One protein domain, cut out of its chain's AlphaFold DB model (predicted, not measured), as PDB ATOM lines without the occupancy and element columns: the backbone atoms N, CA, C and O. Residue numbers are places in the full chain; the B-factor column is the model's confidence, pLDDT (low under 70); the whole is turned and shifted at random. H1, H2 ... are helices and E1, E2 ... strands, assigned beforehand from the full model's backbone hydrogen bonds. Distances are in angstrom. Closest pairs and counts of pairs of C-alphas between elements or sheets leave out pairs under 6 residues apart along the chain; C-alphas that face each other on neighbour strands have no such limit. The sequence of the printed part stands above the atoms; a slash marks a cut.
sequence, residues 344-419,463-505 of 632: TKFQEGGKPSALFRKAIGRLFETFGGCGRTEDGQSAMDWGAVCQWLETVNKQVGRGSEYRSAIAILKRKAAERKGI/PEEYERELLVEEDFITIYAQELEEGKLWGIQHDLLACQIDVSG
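Overview. This is residues 344 to 419 and 463 to 505 of the 632 residues of the protein "Endo/exonuclease/phosphatase domain-containing protein" of Chromera velia CCMP2878 (UniProt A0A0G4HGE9). A cluster of crossed helices is built round H5, with H1, H3 and H6 packing on it, while H2 packs on H3 and H6 with residues near its end. H3, the longest helix, runs on past H5, and the short H4 packs on it; between H1 and E1 lies a loop of twelve residues with no named element. The printed part has 119 residues with six named helices and one named strand, in the order H1, E1, H2, H3, H4, H5, H6, and its class is mostly helix. It is compact, with a radius of gyration of the C-alphas of 14.1 A, and spans 41 by 29 by 28 A.

Arrangement. H3, residues 399 to 417, touches H5, residues 473 to 485, with residues 400 to 408 alone; their closest C-alphas, of Ser 404 and Ile 479, are 6.0 A apart, and they run opposite ways at a steep tilt of 44 degrees. H4, residues 463 to 466, touches H3, with the C-alphas of Lys 410 and Tyr 466 closest at 5.1 A. H2, residues 382 to 393, only just touches H3, with 3 pairs of C-alphas within 8 A, the closest those of Asn 393 and Gly 399 at 6.5 A; this helical hairpin has a shallow tilt of 18 degrees. H1, residues 354 to 365, touches H5 at a steep tilt of 52 degrees, closest at the C-alphas of Ile 360 and Ile 477, 6.2 A. H6, residues 489 to 498, forms a helical hairpin with H5, closest at the C-alphas of Tyr 480 and Ile 492, 7.0 A. H6 also touches H2, closest at the C-alphas of Val 392 and Asp 495, 5.4 A. H2 and H5 are apart. E1, residues 378 to 380, pairs with no named strand, but its residues 379 to 380 pair antiparallel with residues 471 to 472. Every O i to N i+4 pair is within hydrogen-bond range in H1, H2, H5 and H6, and 14 of 15 in H3; H4 is too short for such a pair.

Along the chain. H1 begins at C-alpha 354 (-21.091, -2.548, -31.604) and is 16.3 A long. E1 measures 7.2 A, H2 15.6 A and H4 5.6 A. H3, 27.4 A, ends at C-alpha 417 (1.963, -23.181, -14.940). H5 is 18.1 A long; H6, 14.1 A, ends at C-alpha 498 (-31.928, -12.313, -16.459).

Size, cuts and confidence. The two C-alphas farthest apart, of Ile 419 and Gly 505, are 45.8 A apart. Residues 420 to 462 are not printed, and C-alphas 419 and 463 are 15.9 A apart across this cut. The link from H1 to E1 is long. Confidence is under 70 at residues 344 to 351, 485 to 490, 497 and 502 to 505; the mean pLDDT of the printed part is 82.8.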
ATOM      1  N   THR A 344     -31.762  -8.822 -34.773       50.09
ATOM      2  CA  THR A 344     -30.835  -8.951 -35.916       50.09
ATOM      3  C   THR A 344     -29.706  -7.912 -35.880       50.09
ATOM      4  O   THR A 344     -28.739  -8.018 -36.629       50.09
ATOM      5  N   LYS A 345     -29.780  -6.926 -34.975       57.91
ATOM      6  CA  LYS A 345     -28.763  -5.897 -34.742       57.91
ATOM      7  C   LYS A 345     -27.533  -6.378 -33.967       57.91
ATOM      8  O   LYS A 345     -26.596  -5.593 -33.810       57.91
ATOM      9  N   PHE A 346     -27.485  -7.614 -33.460       65.88
ATOM     10  CA  PHE A 346     -26.294  -8.129 -32.762       65.88
ATOM     11  C   PHE A 346     -25.149  -8.572 -33.680       65.88
ATOM     12  O   PHE A 346     -24.042  -8.802 -33.191       65.88
ATOM     13  N   GLN A 347     -25.361  -8.612 -34.995       62.81
ATOM     14  CA  GLN A 347     -24.315  -8.926 -35.966       62.81
ATOM     15  C   GLN A 347     -24.165  -7.834 -37.024       62.81
ATOM     16  O   GLN A 347     -25.135  -7.222 -37.456       62.81
ATOM     17  N   GLU A 348     -22.929  -7.622 -37.467       65.00
ATOM     18  CA  GLU A 348     -22.594  -6.794 -38.623       65.00
ATOM     19  C   GLU A 348     -21.511  -7.516 -39.438       65.00
ATOM     20  O   GLU A 348     -20.410  -7.773 -38.950       65.00
ATOM     21  N   GLY A 349     -21.841  -7.930 -40.668       61.22
ATOM     22  CA  GLY A 349     -20.901  -8.631 -41.553       61.22
ATOM     23  C   GLY A 349     -20.380  -9.971 -41.009       61.22
ATOM     24  O   GLY A 349     -19.218 -10.304 -41.241       61.22
ATOM     25  N   GLY A 350     -21.209 -10.714 -40.264       59.19
ATOM     26  CA  GLY A 350     -20.837 -12.000 -39.654       59.19
ATOM     27  C   GLY A 350     -19.978 -11.882 -38.390       59.19
ATOM     28  O   GLY A 350     -19.452 -12.883 -37.922       59.19
ATOM     29  N   LYS A 351     -19.820 -10.673 -37.837       68.75
ATOM     30  CA  LYS A 351     -19.105 -10.416 -36.579       68.75
ATOM     31  C   LYS A 351     -20.036  -9.793 -35.538       68.75
ATOM     32  O   LYS A 351     -21.029  -9.174 -35.927       68.75
ATOM     33  N   PRO A 352     -19.717  -9.897 -34.234       77.69
ATOM     34  CA  PRO A 352     -20.490  -9.222 -33.199       77.69
ATOM     35  C   PRO A 352     -20.512  -7.702 -33.413       77.69
ATOM     36  O   PRO A 352     -19.456  -7.081 -33.569       77.69
ATOM     37  N   SER A 353     -21.704  -7.105 -33.419       77.31
ATOM     38  CA  SER A 353     -21.891  -5.671 -33.667       77.31
ATOM     39  C   SER A 353     -21.433  -4.806 -32.486       77.31
ATOM     40  O   SER A 353     -21.206  -5.281 -31.368       77.31
ATOM     41  N   ALA A 354     -21.347  -3.490 -32.697       79.38
ATOM     42  CA  ALA A 354     -21.091  -2.548 -31.604       79.38
ATOM     43  C   ALA A 354     -22.186  -2.596 -30.520       79.38
ATOM     44  O   ALA A 354     -21.891  -2.460 -29.331       79.38
ATOM     45  N   LEU A 355     -23.444  -2.828 -30.918       76.12
ATOM     46  CA  LEU A 355     -24.559  -2.995 -29.984       76.12
ATOM     47  C   LEU A 355     -24.382  -4.257 -29.139       76.12
ATOM     48  O   LEU A 355     -24.572  -4.198 -27.926       76.12
ATOM     49  N   PHE A 356     -23.968  -5.362 -29.762       82.75
ATOM     50  CA  PHE A 356     -23.676  -6.606 -29.058       82.75
ATOM     51  C   PHE A 356     -22.583  -6.409 -28.014       82.75
ATOM     52  O   PHE A 356     -22.801  -6.682 -26.838       82.75
ATOM     53  N   ARG A 357     -21.431  -5.860 -28.419       86.31
ATOM     54  CA  ARG A 357     -20.308  -5.620 -27.500       86.31
ATOM     55  C   ARG A 357     -20.729  -4.749 -26.322       86.31
ATOM     56  O   ARG A 357     -20.426  -5.076 -25.184       86.31
ATOM     57  N   LYS A 358     -21.507  -3.693 -26.578       82.94
ATOM     58  CA  LYS A 358     -22.050  -2.822 -25.528       82.94
ATOM     59  C   LYS A 358     -23.014  -3.556 -24.586       82.94
ATOM     60  O   LYS A 358     -22.995  -3.298 -23.386       82.94
ATOM     61  N   ALA A 359     -23.878  -4.422 -25.111       82.19
ATOM     62  CA  ALA A 359     -24.833  -5.183 -24.310       82.19
ATOM     63  C   ALA A 359     -24.124  -6.209 -23.412       82.19
ATOM     64  O   ALA A 359     -24.396  -6.262 -22.215       82.19
ATOM     65  N   ILE A 360     -23.174  -6.963 -23.972       89.56
ATOM     66  CA  ILE A 360     -22.388  -7.956 -23.230       89.56
ATOM     67  C   ILE A 360     -21.441  -7.292 -22.226       89.56
ATOM     68  O   ILE A 360     -21.336  -7.777 -21.105       89.56
ATOM     69  N   GLY A 361     -20.834  -6.149 -22.566       88.75
ATOM     70  CA  GLY A 361     -20.033  -5.360 -21.624       88.75
ATOM     71  C   GLY A 361     -20.844  -4.911 -20.404       88.75
ATOM     72  O   GLY A 361     -20.419  -5.103 -19.271       88.75
ATOM     73  N   ARG A 362     -22.086  -4.441 -20.594       86.06
ATOM     74  CA  ARG A 362     -22.998  -4.129 -19.472       86.06
ATOM     75  C   ARG A 362     -23.370  -5.352 -18.632       86.06
ATOM     76  O   ARG A 362     -23.528  -5.249 -17.418       86.06
ATOM     77  N   LEU A 363     -23.531  -6.510 -19.271       87.19
ATOM     78  CA  LEU A 363     -23.755  -7.763 -18.552       87.19
ATOM     79  C   LEU A 363     -22.524  -8.095 -17.696       87.19
ATOM     80  O   LEU A 363     -22.670  -8.379 -16.511       87.19
ATOM     81  N   PHE A 364     -21.319  -7.972 -18.256       92.94
ATOM     82  CA  PHE A 364     -20.068  -8.153 -17.524       92.94
ATOM     83  C   PHE A 364     -19.946  -7.186 -16.339       92.94
ATOM     84  O   PHE A 364     -19.637  -7.627 -15.236       92.94
ATOM     85  N   GLU A 365     -20.262  -5.897 -16.513       88.94
ATOM     86  CA  GLU A 365     -20.244  -4.879 -15.445       88.94
ATOM     87  C   GLU A 365     -21.101  -5.262 -14.224       88.94
ATOM     88  O   GLU A 365     -20.795  -4.850 -13.106       88.94
ATOM     89  N   THR A 366     -22.134  -6.092 -14.413       88.06
ATOM     90  CA  THR A 366     -22.990  -6.592 -13.322       88.06
ATOM     91  C   THR A 366     -22.205  -7.453 -12.322       88.06
ATOM     92  O   THR A 366     -22.564  -7.512 -11.146       88.06
ATOM     93  N   PHE A 367     -21.109  -8.087 -12.760       90.00
ATOM     94  CA  PHE A 367     -20.346  -9.056 -11.967       90.00
ATOM     95  C   PHE A 367     -18.837  -8.759 -11.888       90.00
ATOM     96  O   PHE A 367     -18.185  -9.139 -10.920       90.00
ATOM     97  N   GLY A 368     -18.264  -8.066 -12.875       79.50
ATOM     98  CA  GLY A 368     -16.821  -7.871 -13.058       79.50
ATOM     99  C   GLY A 368     -16.138  -6.925 -12.071       79.50
ATOM    100  O   GLY A 368     -14.949  -6.665 -12.213       79.50
ATOM    101  N   GLY A 369     -16.851  -6.376 -11.085       76.62
ATOM    102  CA  GLY A 369     -16.292  -5.463 -10.077       76.62
ATOM    103  C   GLY A 369     -15.620  -6.143  -8.874       76.62
ATOM    104  O   GLY A 369     -15.074  -5.450  -8.017       76.62
ATOM    105  N   CYS A 370     -15.682  -7.472  -8.779       78.38
ATOM    106  CA  CYS A 370     -15.199  -8.262  -7.638       78.38
ATOM    107  C   CYS A 370     -13.699  -8.607  -7.702       78.38
ATOM    108  O   CYS A 370     -13.060  -8.725  -6.660       78.38
ATOM    109  N   GLY A 371     -13.128  -8.710  -8.904       77.25
ATOM    110  CA  GLY A 371     -11.716  -8.978  -9.152       77.25
ATOM    111  C   GLY A 371     -11.027  -7.815  -9.862       77.25
ATOM    112  O   GLY A 371     -11.660  -6.979 -10.513       77.25
ATOM    113  N   ARG A 372      -9.698  -7.754  -9.741       86.00
ATOM    114  CA  ARG A 372      -8.856  -6.826 -10.506       86.00
ATOM    115  C   ARG A 372      -7.623  -7.536 -11.034       86.00
ATOM    116  O   ARG A 372      -6.978  -8.266 -10.285       86.00
ATOM    117  N   THR A 373      -7.294  -7.298 -12.299       85.25
ATOM    118  CA  THR A 373      -6.008  -7.724 -12.866       85.25
ATOM    119  C   THR A 373      -4.856  -6.923 -12.250       85.25
ATOM    120  O   THR A 373      -5.079  -5.898 -11.599       85.25
ATOM    121  N   GLU A 374      -3.614  -7.361 -12.472       83.00
ATOM    122  CA  GLU A 374      -2.414  -6.635 -12.020       83.00
ATOM    123  C   GLU A 374      -2.351  -5.205 -12.586       83.00
ATOM    124  O   GLU A 374      -1.984  -4.271 -11.873       83.00
ATOM    125  N   ASP A 375      -2.831  -5.014 -13.818       84.69
ATOM    126  CA  ASP A 375      -2.942  -3.711 -14.489       84.69
ATOM    127  C   ASP A 375      -4.157  -2.882 -14.022       84.69
ATOM    128  O   ASP A 375      -4.439  -1.802 -14.544       84.69
ATOM    129  N   GLY A 376      -4.907  -3.378 -13.032       84.06
ATOM    130  CA  GLY A 376      -6.045  -2.694 -12.422       84.06
ATOM    131  C   GLY A 376      -7.349  -2.761 -13.220       84.06
ATOM    132  O   GLY A 376      -8.291  -2.045 -12.866       84.06
ATOM    133  N   GLN A 377      -7.432  -3.602 -14.257       86.56
ATOM    134  CA  GLN A 377      -8.658  -3.809 -15.036       86.56
ATOM    135  C   GLN A 377      -9.684  -4.621 -14.236       86.56
ATOM    136  O   GLN A 377      -9.315  -5.497 -13.456       86.56
ATOM    137  N   SER A 378     -10.972  -4.336 -14.443       90.50
ATOM    138  CA  SER A 378     -12.079  -5.065 -13.810       90.50
ATOM    139  C   SER A 378     -12.122  -6.516 -14.297       90.50
ATOM    140  O   SER A 378     -11.989  -6.769 -15.495       90.50
ATOM    141  N   ALA A 379     -12.318  -7.461 -13.382       93.56
ATOM    142  CA  ALA A 379     -12.389  -8.883 -13.688       93.56
ATOM    143  C   ALA A 379     -13.379  -9.617 -12.776       93.56
ATOM    144  O   ALA A 379     -13.681  -9.167 -11.672       93.56
ATOM    145  N   MET A 380     -13.854 -10.777 -13.217       95.56
ATOM    146  CA  MET A 380     -14.621 -11.694 -12.378       95.56
ATOM    147  C   MET A 380     -13.667 -12.693 -11.726       95.56
ATOM    148  O   MET A 380     -12.915 -13.377 -12.426       95.56
ATOM    149  N   ASP A 381     -13.698 -12.773 -10.397       94.94
ATOM    150  CA  ASP A 381     -13.142 -13.914  -9.671       94.94
ATOM    151  C   ASP A 381     -14.092 -15.123  -9.759       94.94
ATOM    152  O   ASP A 381     -15.203 -15.025 -10.289       94.94
ATOM    153  N   TRP A 382     -13.670 -16.280  -9.243       94.38
ATOM    154  CA  TRP A 382     -14.498 -17.484  -9.289       94.38
ATOM    155  C   TRP A 382     -15.857 -17.316  -8.600       94.38
ATOM    156  O   TRP A 382     -16.864 -17.804  -9.111       94.38
ATOM    157  N   GLY A 383     -15.919 -16.567  -7.495       94.06
ATOM    158  CA  GLY A 383     -17.175 -16.293  -6.798       94.06
ATOM    159  C   GLY A 383     -18.180 -15.568  -7.693       94.06
ATOM    160  O   GLY A 383     -19.344 -15.965  -7.772       94.06
ATOM    161  N   ALA A 384     -17.732 -14.555  -8.432       94.00
ATOM    162  CA  ALA A 384     -18.583 -13.859  -9.388       94.00
ATOM    163  C   ALA A 384     -18.865 -14.658 -10.660       94.00
ATOM    164  O   ALA A 384     -19.959 -14.532 -11.209       94.00
ATOM    165  N   VAL A 385     -17.935 -15.502 -11.120       94.44
ATOM    166  CA  VAL A 385     -18.212 -16.460 -12.202       94.44
ATOM    167  C   VAL A 385     -19.346 -17.399 -11.786       94.44
ATOM    168  O   VAL A 385     -20.303 -17.560 -12.543       94.44
ATOM    169  N   CYS A 386     -19.313 -17.951 -10.568       93.75
ATOM    170  CA  CYS A 386     -20.411 -18.748 -10.022       93.75
ATOM    171  C   CYS A 386     -21.714 -17.950  -9.943       93.75
ATOM    172  O   CYS A 386     -22.737 -18.435 -10.415       93.75
ATOM    173  N   GLN A 387     -21.687 -16.720  -9.420       92.44
ATOM    174  CA  GLN A 387     -22.885 -15.884  -9.307       92.44
ATOM    175  C   GLN A 387     -23.509 -15.566 -10.672       92.44
ATOM    176  O   GLN A 387     -24.732 -15.632 -10.831       92.44
ATOM    177  N   TRP A 388     -22.687 -15.241 -11.672       93.81
ATOM    178  CA  TRP A 388     -23.141 -15.048 -13.045       93.81
ATOM    179  C   TRP A 388     -23.798 -16.316 -13.578       93.81
ATOM    180  O   TRP A 388     -24.949 -16.268 -14.015       93.81
ATOM    181  N   LEU A 389     -23.111 -17.455 -13.486       91.06
ATOM    182  CA  LEU A 389     -23.615 -18.730 -13.981       91.06
ATOM    183  C   LEU A 389     -24.879 -19.183 -13.249       91.06
ATOM    184  O   LEU A 389     -25.776 -19.717 -13.884       91.06
ATOM    185  N   GLU A 390     -25.013 -18.947 -11.948       88.94
ATOM    186  CA  GLU A 390     -26.257 -19.201 -11.216       88.94
ATOM    187  C   GLU A 390     -27.384 -18.271 -11.669       88.94
ATOM    188  O   GLU A 390     -28.518 -18.717 -11.847       88.94
ATOM    189  N   THR A 391     -27.082 -16.997 -11.924       85.88
ATOM    190  CA  THR A 391     -28.070 -16.025 -12.411       85.88
ATOM    191  C   THR A 391     -28.628 -16.460 -13.763       85.88
ATOM    192  O   THR A 391     -29.851 -16.538 -13.938       85.88
ATOM    193  N   VAL A 392     -27.737 -16.801 -14.700       83.12
ATOM    194  CA  VAL A 392     -28.130 -17.139 -16.068       83.12
ATOM    195  C   VAL A 392     -28.542 -18.599 -16.232       83.12
ATOM    196  O   VAL A 392     -29.461 -18.868 -16.990       83.12
ATOM    197  N   ASN A 393     -27.991 -19.560 -15.487       81.25
ATOM    198  CA  ASN A 393     -28.266 -21.001 -15.647       81.25
ATOM    199  C   ASN A 393     -29.059 -21.645 -14.489       81.25
ATOM    200  O   ASN A 393     -29.288 -22.856 -14.521       81.25
ATOM    201  N   LYS A 394     -29.484 -20.879 -13.474       81.19
ATOM    202  CA  LYS A 394     -30.061 -21.330 -12.179       81.19
ATOM    203  C   LYS A 394     -29.147 -22.192 -11.307       81.19
ATOM    204  O   LYS A 394     -29.438 -22.356 -10.129       81.19
ATOM    205  N   GLN A 395     -28.076 -22.746 -11.863       81.25
ATOM    206  CA  GLN A 395     -27.071 -23.522 -11.152       81.25
ATOM    207  C   GLN A 395     -25.741 -23.509 -11.908       81.25
ATOM    208  O   GLN A 395     -25.712 -23.479 -13.143       81.25
ATOM    209  N   VAL A 396     -24.639 -23.606 -11.167       84.81
ATOM    210  CA  VAL A 396     -23.297 -23.815 -11.730       84.81
ATOM    211  C   VAL A 396     -23.209 -25.205 -12.380       84.81
ATOM    212  O   VAL A 396     -23.917 -26.139 -11.995       84.81
ATOM    213  N   GLY A 397     -22.359 -25.353 -13.401       80.50
ATOM    214  CA  GLY A 397     -22.133 -26.634 -14.081       80.50
ATOM    215  C   GLY A 397     -23.006 -26.884 -15.315       80.50
ATOM    216  O   GLY A 397     -22.892 -27.931 -15.949       80.50
ATOM    217  N   ARG A 398     -23.882 -25.937 -15.672       77.44
ATOM    218  CA  ARG A 398     -24.789 -26.025 -16.830       77.44
ATOM    219  C   ARG A 398     -24.526 -24.928 -17.856       77.44
ATOM    220  O   ARG A 398     -23.922 -23.914 -17.538       77.44
ATOM    221  N   GLY A 399     -25.034 -25.132 -19.070       77.69
ATOM    222  CA  GLY A 399     -24.907 -24.167 -20.166       77.69
ATOM    223  C   GLY A 399     -23.581 -24.280 -20.920       77.69
ATOM    224  O   GLY A 399     -22.627 -24.915 -20.461       77.69
ATOM    225  N   SER A 400     -23.544 -23.764 -22.143       81.25
ATOM    226  CA  SER A 400     -22.294 -23.637 -22.911       81.25
ATOM    227  C   SER A 400     -21.417 -22.514 -22.384       81.25
ATOM    228  O   SER A 400     -20.205 -22.667 -22.406       81.25
ATOM    229  N   GLU A 401     -22.009 -21.501 -21.763       88.88
ATOM    230  CA  GLU A 401     -21.325 -20.402 -21.097       88.88
ATOM    231  C   GLU A 401     -20.430 -20.918 -19.961       88.88
ATOM    232  O   GLU A 401     -19.274 -20.516 -19.864       88.88
ATOM    233  N   TYR A 402     -20.911 -21.890 -19.164       90.56
ATOM    234  CA  TYR A 402     -20.083 -22.589 -18.171       90.56
ATOM    235  C   TYR A 402     -18.916 -23.314 -18.839       90.56
ATOM    236  O   TYR A 402     -17.772 -23.124 -18.443       90.56
ATOM    237  N   ARG A 403     -19.181 -24.133 -19.866       89.38
ATOM    238  CA  ARG A 403     -18.126 -24.909 -20.541       89.38
ATOM    239  C   ARG A 403     -17.061 -24.001 -21.158       89.38
ATOM    240  O   ARG A 403     -15.878 -24.286 -20.995       89.38
ATOM    241  N   SER A 404     -17.466 -22.915 -21.809       92.06
ATOM    242  CA  SER A 404     -16.554 -21.940 -22.411       92.06
ATOM    243  C   SER A 404     -15.779 -21.159 -21.348       92.06
ATOM    244  O   SER A 404     -14.567 -21.000 -21.487       92.06
ATOM    245  N   ALA A 405     -16.418 -20.762 -20.241       93.81
ATOM    246  CA  ALA A 405     -15.725 -20.136 -19.114       93.81
ATOM    247  C   ALA A 405     -14.669 -21.072 -18.508       93.81
ATOM    248  O   ALA A 405     -13.511 -20.682 -18.373       93.81
ATOM    249  N   ILE A 406     -15.024 -22.330 -18.224       94.06
ATOM    250  CA  ILE A 406     -14.079 -23.330 -17.708       94.06
ATOM    251  C   ILE A 406     -12.939 -23.581 -18.696       94.06
ATOM    252  O   ILE A 406     -11.790 -23.672 -18.276       94.06
ATOM    253  N   ALA A 407     -13.217 -23.663 -20.000       93.69
ATOM    254  CA  ALA A 407     -12.179 -23.846 -21.012       93.69
ATOM    255  C   ALA A 407     -11.166 -22.687 -21.015       93.69
ATOM    256  O   ALA A 407      -9.958 -22.928 -21.062       93.69
ATOM    257  N   ILE A 408     -11.636 -21.441 -20.905       95.56
ATOM    258  CA  ILE A 408     -10.771 -20.255 -20.822       95.56
ATOM    259  C   ILE A 408      -9.954 -20.258 -19.526       95.56
ATOM    260  O   ILE A 408      -8.740 -20.060 -19.576       95.56
ATOM    261  N   LEU A 409     -10.585 -20.514 -18.376       95.75
ATOM    262  CA  LEU A 409      -9.900 -20.531 -17.080       95.75
ATOM    263  C   LEU A 409      -8.861 -21.662 -17.006       95.75
ATOM    264  O   LEU A 409      -7.732 -21.429 -16.581       95.75
ATOM    265  N   LYS A 410      -9.187 -22.866 -17.502       94.94
ATOM    266  CA  LYS A 410      -8.230 -23.982 -17.609       94.94
ATOM    267  C   LYS A 410      -7.038 -23.621 -18.497       94.94
ATOM    268  O   LYS A 410      -5.903 -23.904 -18.121       94.94
ATOM    269  N   ARG A 411      -7.276 -22.964 -19.640       94.31
ATOM    270  CA  ARG A 411      -6.202 -22.490 -20.528       94.31
ATOM    271  C   ARG A 411      -5.277 -21.504 -19.809       94.31
ATOM    272  O   ARG A 411      -4.067 -21.698 -19.829       94.31
ATOM    273  N   LYS A 412      -5.832 -20.499 -19.122       94.31
ATOM    274  CA  LYS A 412      -5.044 -19.514 -18.357       94.31
ATOM    275  C   LYS A 412      -4.223 -20.160 -17.239       94.31
ATOM    276  O   LYS A 412      -3.046 -19.846 -17.077       94.31
ATOM    277  N   ALA A 413      -4.803 -21.117 -16.517       92.75
ATOM    278  CA  ALA A 413      -4.094 -21.857 -15.475       92.75
ATOM    279  C   ALA A 413      -2.933 -22.697 -16.038       92.75
ATOM    280  O   ALA A 413      -1.850 -22.719 -15.446       92.75
ATOM    281  N   ALA A 414      -3.125 -23.340 -17.195       90.56
ATOM    282  CA  ALA A 414      -2.061 -24.059 -17.895       90.56
ATOM    283  C   ALA A 414      -0.930 -23.112 -18.339       90.56
ATOM    284  O   ALA A 414       0.243 -23.393 -18.084       90.56
ATOM    285  N   GLU A 415      -1.278 -21.953 -18.910       91.00
ATOM    286  CA  GLU A 415      -0.326 -20.907 -19.303       91.00
ATOM    287  C   GLU A 415       0.484 -20.388 -18.104       91.00
ATOM    288  O   GLU A 415       1.712 -20.310 -18.183       91.00
ATOM    289  N   ARG A 416      -0.167 -20.114 -16.962       89.75
ATOM    290  CA  ARG A 416       0.503 -19.698 -15.716       89.75
ATOM    291  C   ARG A 416       1.455 -20.769 -15.181       89.75
ATOM    292  O   ARG A 416       2.507 -20.434 -14.639       89.75
ATOM    293  N   LYS A 417       1.102 -22.049 -15.318       85.50
ATOM    294  CA  LYS A 417       1.963 -23.181 -14.940       85.50
ATOM    295  C   LYS A 417       3.097 -23.452 -15.934       85.50
ATOM    296  O   LYS A 417       3.972 -24.261 -15.637       85.50
ATOM    297  N   GLY A 418       3.102 -22.800 -17.097       81.50
ATOM    298  CA  GLY A 418       4.065 -23.073 -18.163       81.50
ATOM    299  C   GLY A 418       3.832 -24.409 -18.878       81.50
ATOM    300  O   GLY A 418       4.715 -24.877 -19.597       81.50
ATOM    301  N   ILE A 419       2.654 -25.017 -18.711       71.06
ATOM    302  CA  ILE A 419       2.253 -26.235 -19.418       71.06
ATOM    303  C   ILE A 419       1.874 -25.817 -20.848       71.06
ATOM    304  O   ILE A 419       0.871 -25.137 -21.051       71.06
ATOM    305  N   PRO A 463      -9.615 -28.175 -10.335       89.31
ATOM    306  CA  PRO A 463     -10.504 -27.079  -9.946       89.31
ATOM    307  C   PRO A 463      -9.801 -25.964  -9.184       89.31
ATOM    308  O   PRO A 463      -9.867 -24.804  -9.581       89.31
ATOM    309  N   GLU A 464      -9.001 -26.316  -8.183       90.38
ATOM    310  CA  GLU A 464      -8.309 -25.353  -7.330       90.38
ATOM    311  C   GLU A 464      -7.302 -24.479  -8.093       90.38
ATOM    312  O   GLU A 464      -6.844 -23.458  -7.571       90.38
ATOM    313  N   GLU A 465      -6.910 -24.890  -9.300       90.88
ATOM    314  CA  GLU A 465      -5.978 -24.169 -10.155       90.88
ATOM    315  C   GLU A 465      -6.665 -23.181 -11.079       90.88
ATOM    316  O   GLU A 465      -6.203 -22.043 -11.163       90.88
ATOM    317  N   TYR A 466      -7.740 -23.590 -11.757       91.31
ATOM    318  CA  TYR A 466      -8.457 -22.686 -12.654       91.31
ATOM    319  C   TYR A 466      -9.369 -21.714 -11.895       91.31
ATOM    320  O   TYR A 466      -9.608 -20.613 -12.381       91.31
ATOM    321  N   GLU A 467      -9.825 -22.056 -10.686       93.44
ATOM    322  CA  GLU A 467     -10.624 -21.166  -9.825       93.44
ATOM    323  C   GLU A 467      -9.831 -19.951  -9.303       93.44
ATOM    324  O   GLU A 467     -10.408 -18.994  -8.791       93.44
ATOM    325  N   ARG A 468      -8.497 -19.961  -9.435       91.81
ATOM    326  CA  ARG A 468      -7.634 -18.812  -9.100       91.81
ATOM    327  C   ARG A 468      -7.495 -17.812 -10.239       91.81
ATOM    328  O   ARG A 468      -6.963 -16.726 -10.021       91.81
ATOM    329  N   GLU A 469      -7.902 -18.194 -11.444       95.00
ATOM    330  CA  GLU A 469      -7.799 -17.337 -12.615       95.00
ATOM    331  C   GLU A 469      -8.929 -16.306 -12.642       95.00
ATOM    332  O   GLU A 469     -10.001 -16.492 -12.066       95.00
ATOM    333  N   LEU A 470      -8.676 -15.208 -13.349       95.12
ATOM    334  CA  LEU A 470      -9.636 -14.127 -13.531       95.12
ATOM    335  C   LEU A 470     -10.240 -14.175 -14.934       95.12
ATOM    336  O   LEU A 470      -9.521 -14.344 -15.927       95.12
ATOM    337  N   LEU A 471     -11.551 -13.958 -15.025       95.69
ATOM    338  CA  LEU A 471     -12.261 -13.787 -16.294       95.69
ATOM    339  C   LEU A 471     -12.417 -12.287 -16.582       95.69
ATOM    340  O   LEU A 471     -13.085 -11.580 -15.826       95.69
ATOM    341  N   VAL A 472     -11.777 -11.781 -17.638       95.31
ATOM    342  CA  VAL A 472     -11.853 -10.354 -18.009       95.31
ATOM    343  C   VAL A 472     -12.956 -10.103 -19.039       95.31
ATOM    344  O   VAL A 472     -13.481 -11.043 -19.634       95.31
ATOM    345  N   GLU A 473     -13.295  -8.835 -19.282       94.06
ATOM    346  CA  GLU A 473     -14.379  -8.452 -20.200       94.06
ATOM    347  C   GLU A 473     -14.205  -9.048 -21.608       94.06
ATOM    348  O   GLU A 473     -15.162  -9.561 -22.179       94.06
ATOM    349  N   GLU A 474     -12.988  -9.065 -22.157       93.44
ATOM    350  CA  GLU A 474     -12.743  -9.647 -23.487       93.44
ATOM    351  C   GLU A 474     -12.914 -11.176 -23.518       93.44
ATOM    352  O   GLU A 474     -13.392 -11.714 -24.519       93.44
ATOM    353  N   ASP A 475     -12.608 -11.892 -22.428       95.25
ATOM    354  CA  ASP A 475     -12.940 -13.321 -22.333       95.25
ATOM    355  C   ASP A 475     -14.458 -13.509 -22.337       95.25
ATOM    356  O   ASP A 475     -14.990 -14.395 -23.005       95.25
ATOM    357  N   PHE A 476     -15.162 -12.642 -21.609       94.38
ATOM    358  CA  PHE A 476     -16.611 -12.666 -21.493       94.38
ATOM    359  C   PHE A 476     -17.298 -12.381 -22.832       94.38
ATOM    360  O   PHE A 476     -18.186 -13.122 -23.254       94.38
ATOM    361  N   ILE A 477     -16.832 -11.361 -23.558       91.62
ATOM    362  CA  ILE A 477     -17.269 -11.065 -24.925       91.62
ATOM    363  C   ILE A 477     -16.971 -12.248 -25.847       91.62
ATOM    364  O   ILE A 477     -17.815 -12.578 -26.675       91.62
ATOM    365  N   THR A 478     -15.820 -12.911 -25.696       92.19
ATOM    366  CA  THR A 478     -15.466 -14.102 -26.487       92.19
ATOM    367  C   THR A 478     -16.448 -15.250 -26.248       92.19
ATOM    368  O   THR A 478     -16.903 -15.860 -27.213       92.19
ATOM    369  N   ILE A 479     -16.832 -15.508 -24.990       93.00
ATOM    370  CA  ILE A 479     -17.829 -16.535 -24.644       93.00
ATOM    371  C   ILE A 479     -19.147 -16.266 -25.378       93.00
ATOM    372  O   ILE A 479     -19.635 -17.131 -26.100       93.00
ATOM    373  N   TYR A 480     -19.706 -15.059 -25.262       89.19
ATOM    374  CA  TYR A 480     -20.978 -14.747 -25.921       89.19
ATOM    375  C   TYR A 480     -20.848 -14.599 -27.442       89.19
ATOM    376  O   TYR A 480     -21.818 -14.834 -28.159       89.19
ATOM    377  N   ALA A 481     -19.685 -14.207 -27.967       84.44
ATOM    378  CA  ALA A 481     -19.442 -14.187 -29.407       84.44
ATOM    379  C   ALA A 481     -19.488 -15.607 -29.987       84.44
ATOM    380  O   ALA A 481     -20.073 -15.800 -31.049       84.44
ATOM    381  N   GLN A 482     -18.972 -16.602 -29.258       82.81
ATOM    382  CA  GLN A 482     -19.121 -18.008 -29.627       82.81
ATOM    383  C   GLN A 482     -20.595 -18.445 -29.594       82.81
ATOM    384  O   GLN A 482     -21.065 -19.075 -30.538       82.81
ATOM    385  N   GLU A 483     -21.355 -18.075 -28.555       80.00
ATOM    386  CA  GLU A 483     -22.806 -18.336 -28.509       80.00
ATOM    387  C   GLU A 483     -23.521 -17.728 -29.729       80.00
ATOM    388  O   GLU A 483     -24.392 -18.358 -30.332       80.00
ATOM    389  N   LEU A 484     -23.125 -16.515 -30.126       74.94
ATOM    390  CA  LEU A 484     -23.678 -15.797 -31.271       74.94
ATOM    391  C   LEU A 484     -23.339 -16.488 -32.602       74.94
ATOM    392  O   LEU A 484     -24.213 -16.620 -33.457       74.94
ATOM    393  N   GLU A 485     -22.097 -16.946 -32.773       69.19
ATOM    394  CA  GLU A 485     -21.645 -17.720 -33.939       69.19
ATOM    395  C   GLU A 485     -22.344 -19.081 -34.042       69.19
ATOM    396  O   GLU A 485     -22.666 -19.535 -35.137       69.19
ATOM    397  N   GLU A 486     -22.646 -19.709 -32.907       66.12
ATOM    398  CA  GLU A 486     -23.425 -20.949 -32.842       66.12
ATOM    399  C   GLU A 486     -24.937 -20.718 -33.054       66.12
ATOM    400  O   GLU A 486     -25.721 -21.670 -33.089       66.12
ATOM    401  N   GLY A 487     -25.362 -19.460 -33.225       63.88
ATOM    402  CA  GLY A 487     -26.749 -19.085 -33.472       63.88
ATOM    403  C   GLY A 487     -27.632 -19.068 -32.225       63.88
ATOM    404  O   GLY A 487     -28.854 -19.036 -32.338       63.88
ATOM    405  N   LYS A 488     -27.047 -19.073 -31.025       69.25
ATOM    406  CA  LYS A 488     -27.766 -19.157 -29.744       69.25
ATOM    407  C   LYS A 488     -28.249 -17.800 -29.242       69.25
ATOM    408  O   LYS A 488     -28.220 -17.522 -28.045       69.25
ATOM    409  N   LEU A 489     -28.749 -16.968 -30.153       68.62
ATOM    410  CA  LEU A 489     -29.293 -15.641 -29.863       68.62
ATOM    411  C   LEU A 489     -30.281 -15.665 -28.680       68.62
ATOM    412  O   LEU A 489     -30.264 -14.752 -27.859       68.62
ATOM    413  N   TRP A 490     -31.096 -16.721 -28.557       65.69
ATOM    414  CA  TRP A 490     -32.046 -16.913 -27.454       65.69
ATOM    415  C   TRP A 490     -31.381 -16.983 -26.083       65.69
ATOM    416  O   TRP A 490     -31.836 -16.330 -25.145       65.69
ATOM    417  N   GLY A 491     -30.291 -17.749 -25.969       71.00
ATOM    418  CA  GLY A 491     -29.516 -17.838 -24.732       71.00
ATOM    419  C   GLY A 491     -28.955 -16.471 -24.352       71.00
ATOM    420  O   GLY A 491     -29.092 -16.039 -23.213       71.00
ATOM    421  N   ILE A 492     -28.451 -15.732 -25.344       75.81
ATOM    422  CA  ILE A 492     -27.907 -14.384 -25.154       75.81
ATOM    423  C   ILE A 492     -28.992 -13.398 -24.704       75.81
ATOM    424  O   ILE A 492     -28.800 -12.668 -23.733       75.81
ATOM    425  N   GLN A 493     -30.144 -13.369 -25.382       71.75
ATOM    426  CA  GLN A 493     -31.261 -12.496 -25.012       71.75
ATOM    427  C   GLN A 493     -31.777 -12.826 -23.613       71.75
ATOM    428  O   GLN A 493     -32.013 -11.915 -22.818       71.75
ATOM    429  N   HIS A 494     -31.950 -14.109 -23.303       73.62
ATOM    430  CA  HIS A 494     -32.359 -14.527 -21.973       73.62
ATOM    431  C   HIS A 494     -31.371 -14.039 -20.914       73.62
ATOM    432  O   HIS A 494     -31.799 -13.532 -19.883       73.62
ATOM    433  N   ASP A 495     -30.070 -14.157 -21.156       81.75
ATOM    434  CA  ASP A 495     -29.048 -13.785 -20.179       81.75
ATOM    435  C   ASP A 495     -29.008 -12.280 -19.945       81.75
ATOM    436  O   ASP A 495     -28.937 -11.832 -18.800       81.75
ATOM    437  N   LEU A 496     -29.172 -11.492 -21.011       76.38
ATOM    438  CA  LEU A 496     -29.383 -10.050 -20.907       76.38
ATOM    439  C   LEU A 496     -30.620  -9.734 -20.057       76.38
ATOM    440  O   LEU A 496     -30.533  -8.918 -19.144       76.38
ATOM    441  N   LEU A 497     -31.751 -10.407 -20.290       69.12
ATOM    442  CA  LEU A 497     -32.980 -10.206 -19.514       69.12
ATOM    443  C   LEU A 497     -32.847 -10.657 -18.053       69.12
ATOM    444  O   LEU A 497     -33.317  -9.959 -17.156       69.12
ATOM    445  N   ALA A 498     -32.191 -11.789 -17.798       72.38
ATOM    446  CA  ALA A 498     -31.928 -12.313 -16.459       72.38
ATOM    447  C   ALA A 498     -31.070 -11.339 -15.639       72.38
ATOM    448  O   ALA A 498     -31.283 -11.191 -14.436       72.38
ATOM    449  N   CYS A 499     -30.168 -10.626 -16.313       77.88
ATOM    450  CA  CYS A 499     -29.341  -9.564 -15.751       77.88
ATOM    451  C   CYS A 499     -29.981  -8.165 -15.855       77.88
ATOM    452  O   CYS A 499     -29.330  -7.173 -15.542       77.88
ATOM    453  N   GLN A 500     -31.248  -8.061 -16.280       76.50
ATOM    454  CA  GLN A 500     -31.998  -6.802 -16.418       76.50
ATOM    455  C   GLN A 500     -31.341  -5.773 -17.362       76.50
ATOM    456  O   GLN A 500     -31.510  -4.561 -17.210       76.50
ATOM    457  N   ILE A 501     -30.611  -6.248 -18.370       71.31
ATOM    458  CA  ILE A 501     -29.983  -5.423 -19.400       71.31
ATOM    459  C   ILE A 501     -30.986  -5.157 -20.523       71.31
ATOM    460  O   ILE A 501     -31.260  -6.011 -21.367       71.31
ATOM    461  N   ASP A 502     -31.527  -3.938 -20.554       63.59
ATOM    462  CA  ASP A 502     -32.418  -3.498 -21.626       63.59
ATOM    463  C   ASP A 502     -31.631  -3.059 -22.875       63.59
ATOM    464  O   ASP A 502     -30.876  -2.080 -22.858       63.59
ATOM    465  N   VAL A 503     -31.845  -3.778 -23.977       60.66
ATOM    466  CA  VAL A 503     -31.304  -3.462 -25.311       60.66
ATOM    467  C   VAL A 503     -32.315  -2.740 -26.214       60.66
ATOM    468  O   VAL A 503     -31.955  -2.259 -27.284       60.66
ATOM    469  N   SER A 504     -33.568  -2.569 -25.768       54.19
ATOM    470  CA  SER A 504     -34.650  -1.944 -26.546       54.19
ATOM    471  C   SER A 504     -34.571  -0.414 -26.640       54.19
ATOM    472  O   SER A 504     -35.261   0.195 -27.461       54.19
ATOM    473  N   GLY A 505     -33.685   0.214 -25.857       41.81
ATOM    474  CA  GLY A 505     -33.459   1.663 -25.834       41.81
ATOM    475  C   GLY A 505     -32.803   2.259 -27.090       41.81
ATOM    476  O   GLY A 505     -32.688   3.479 -27.180       41.81
TER     477      GLY A 505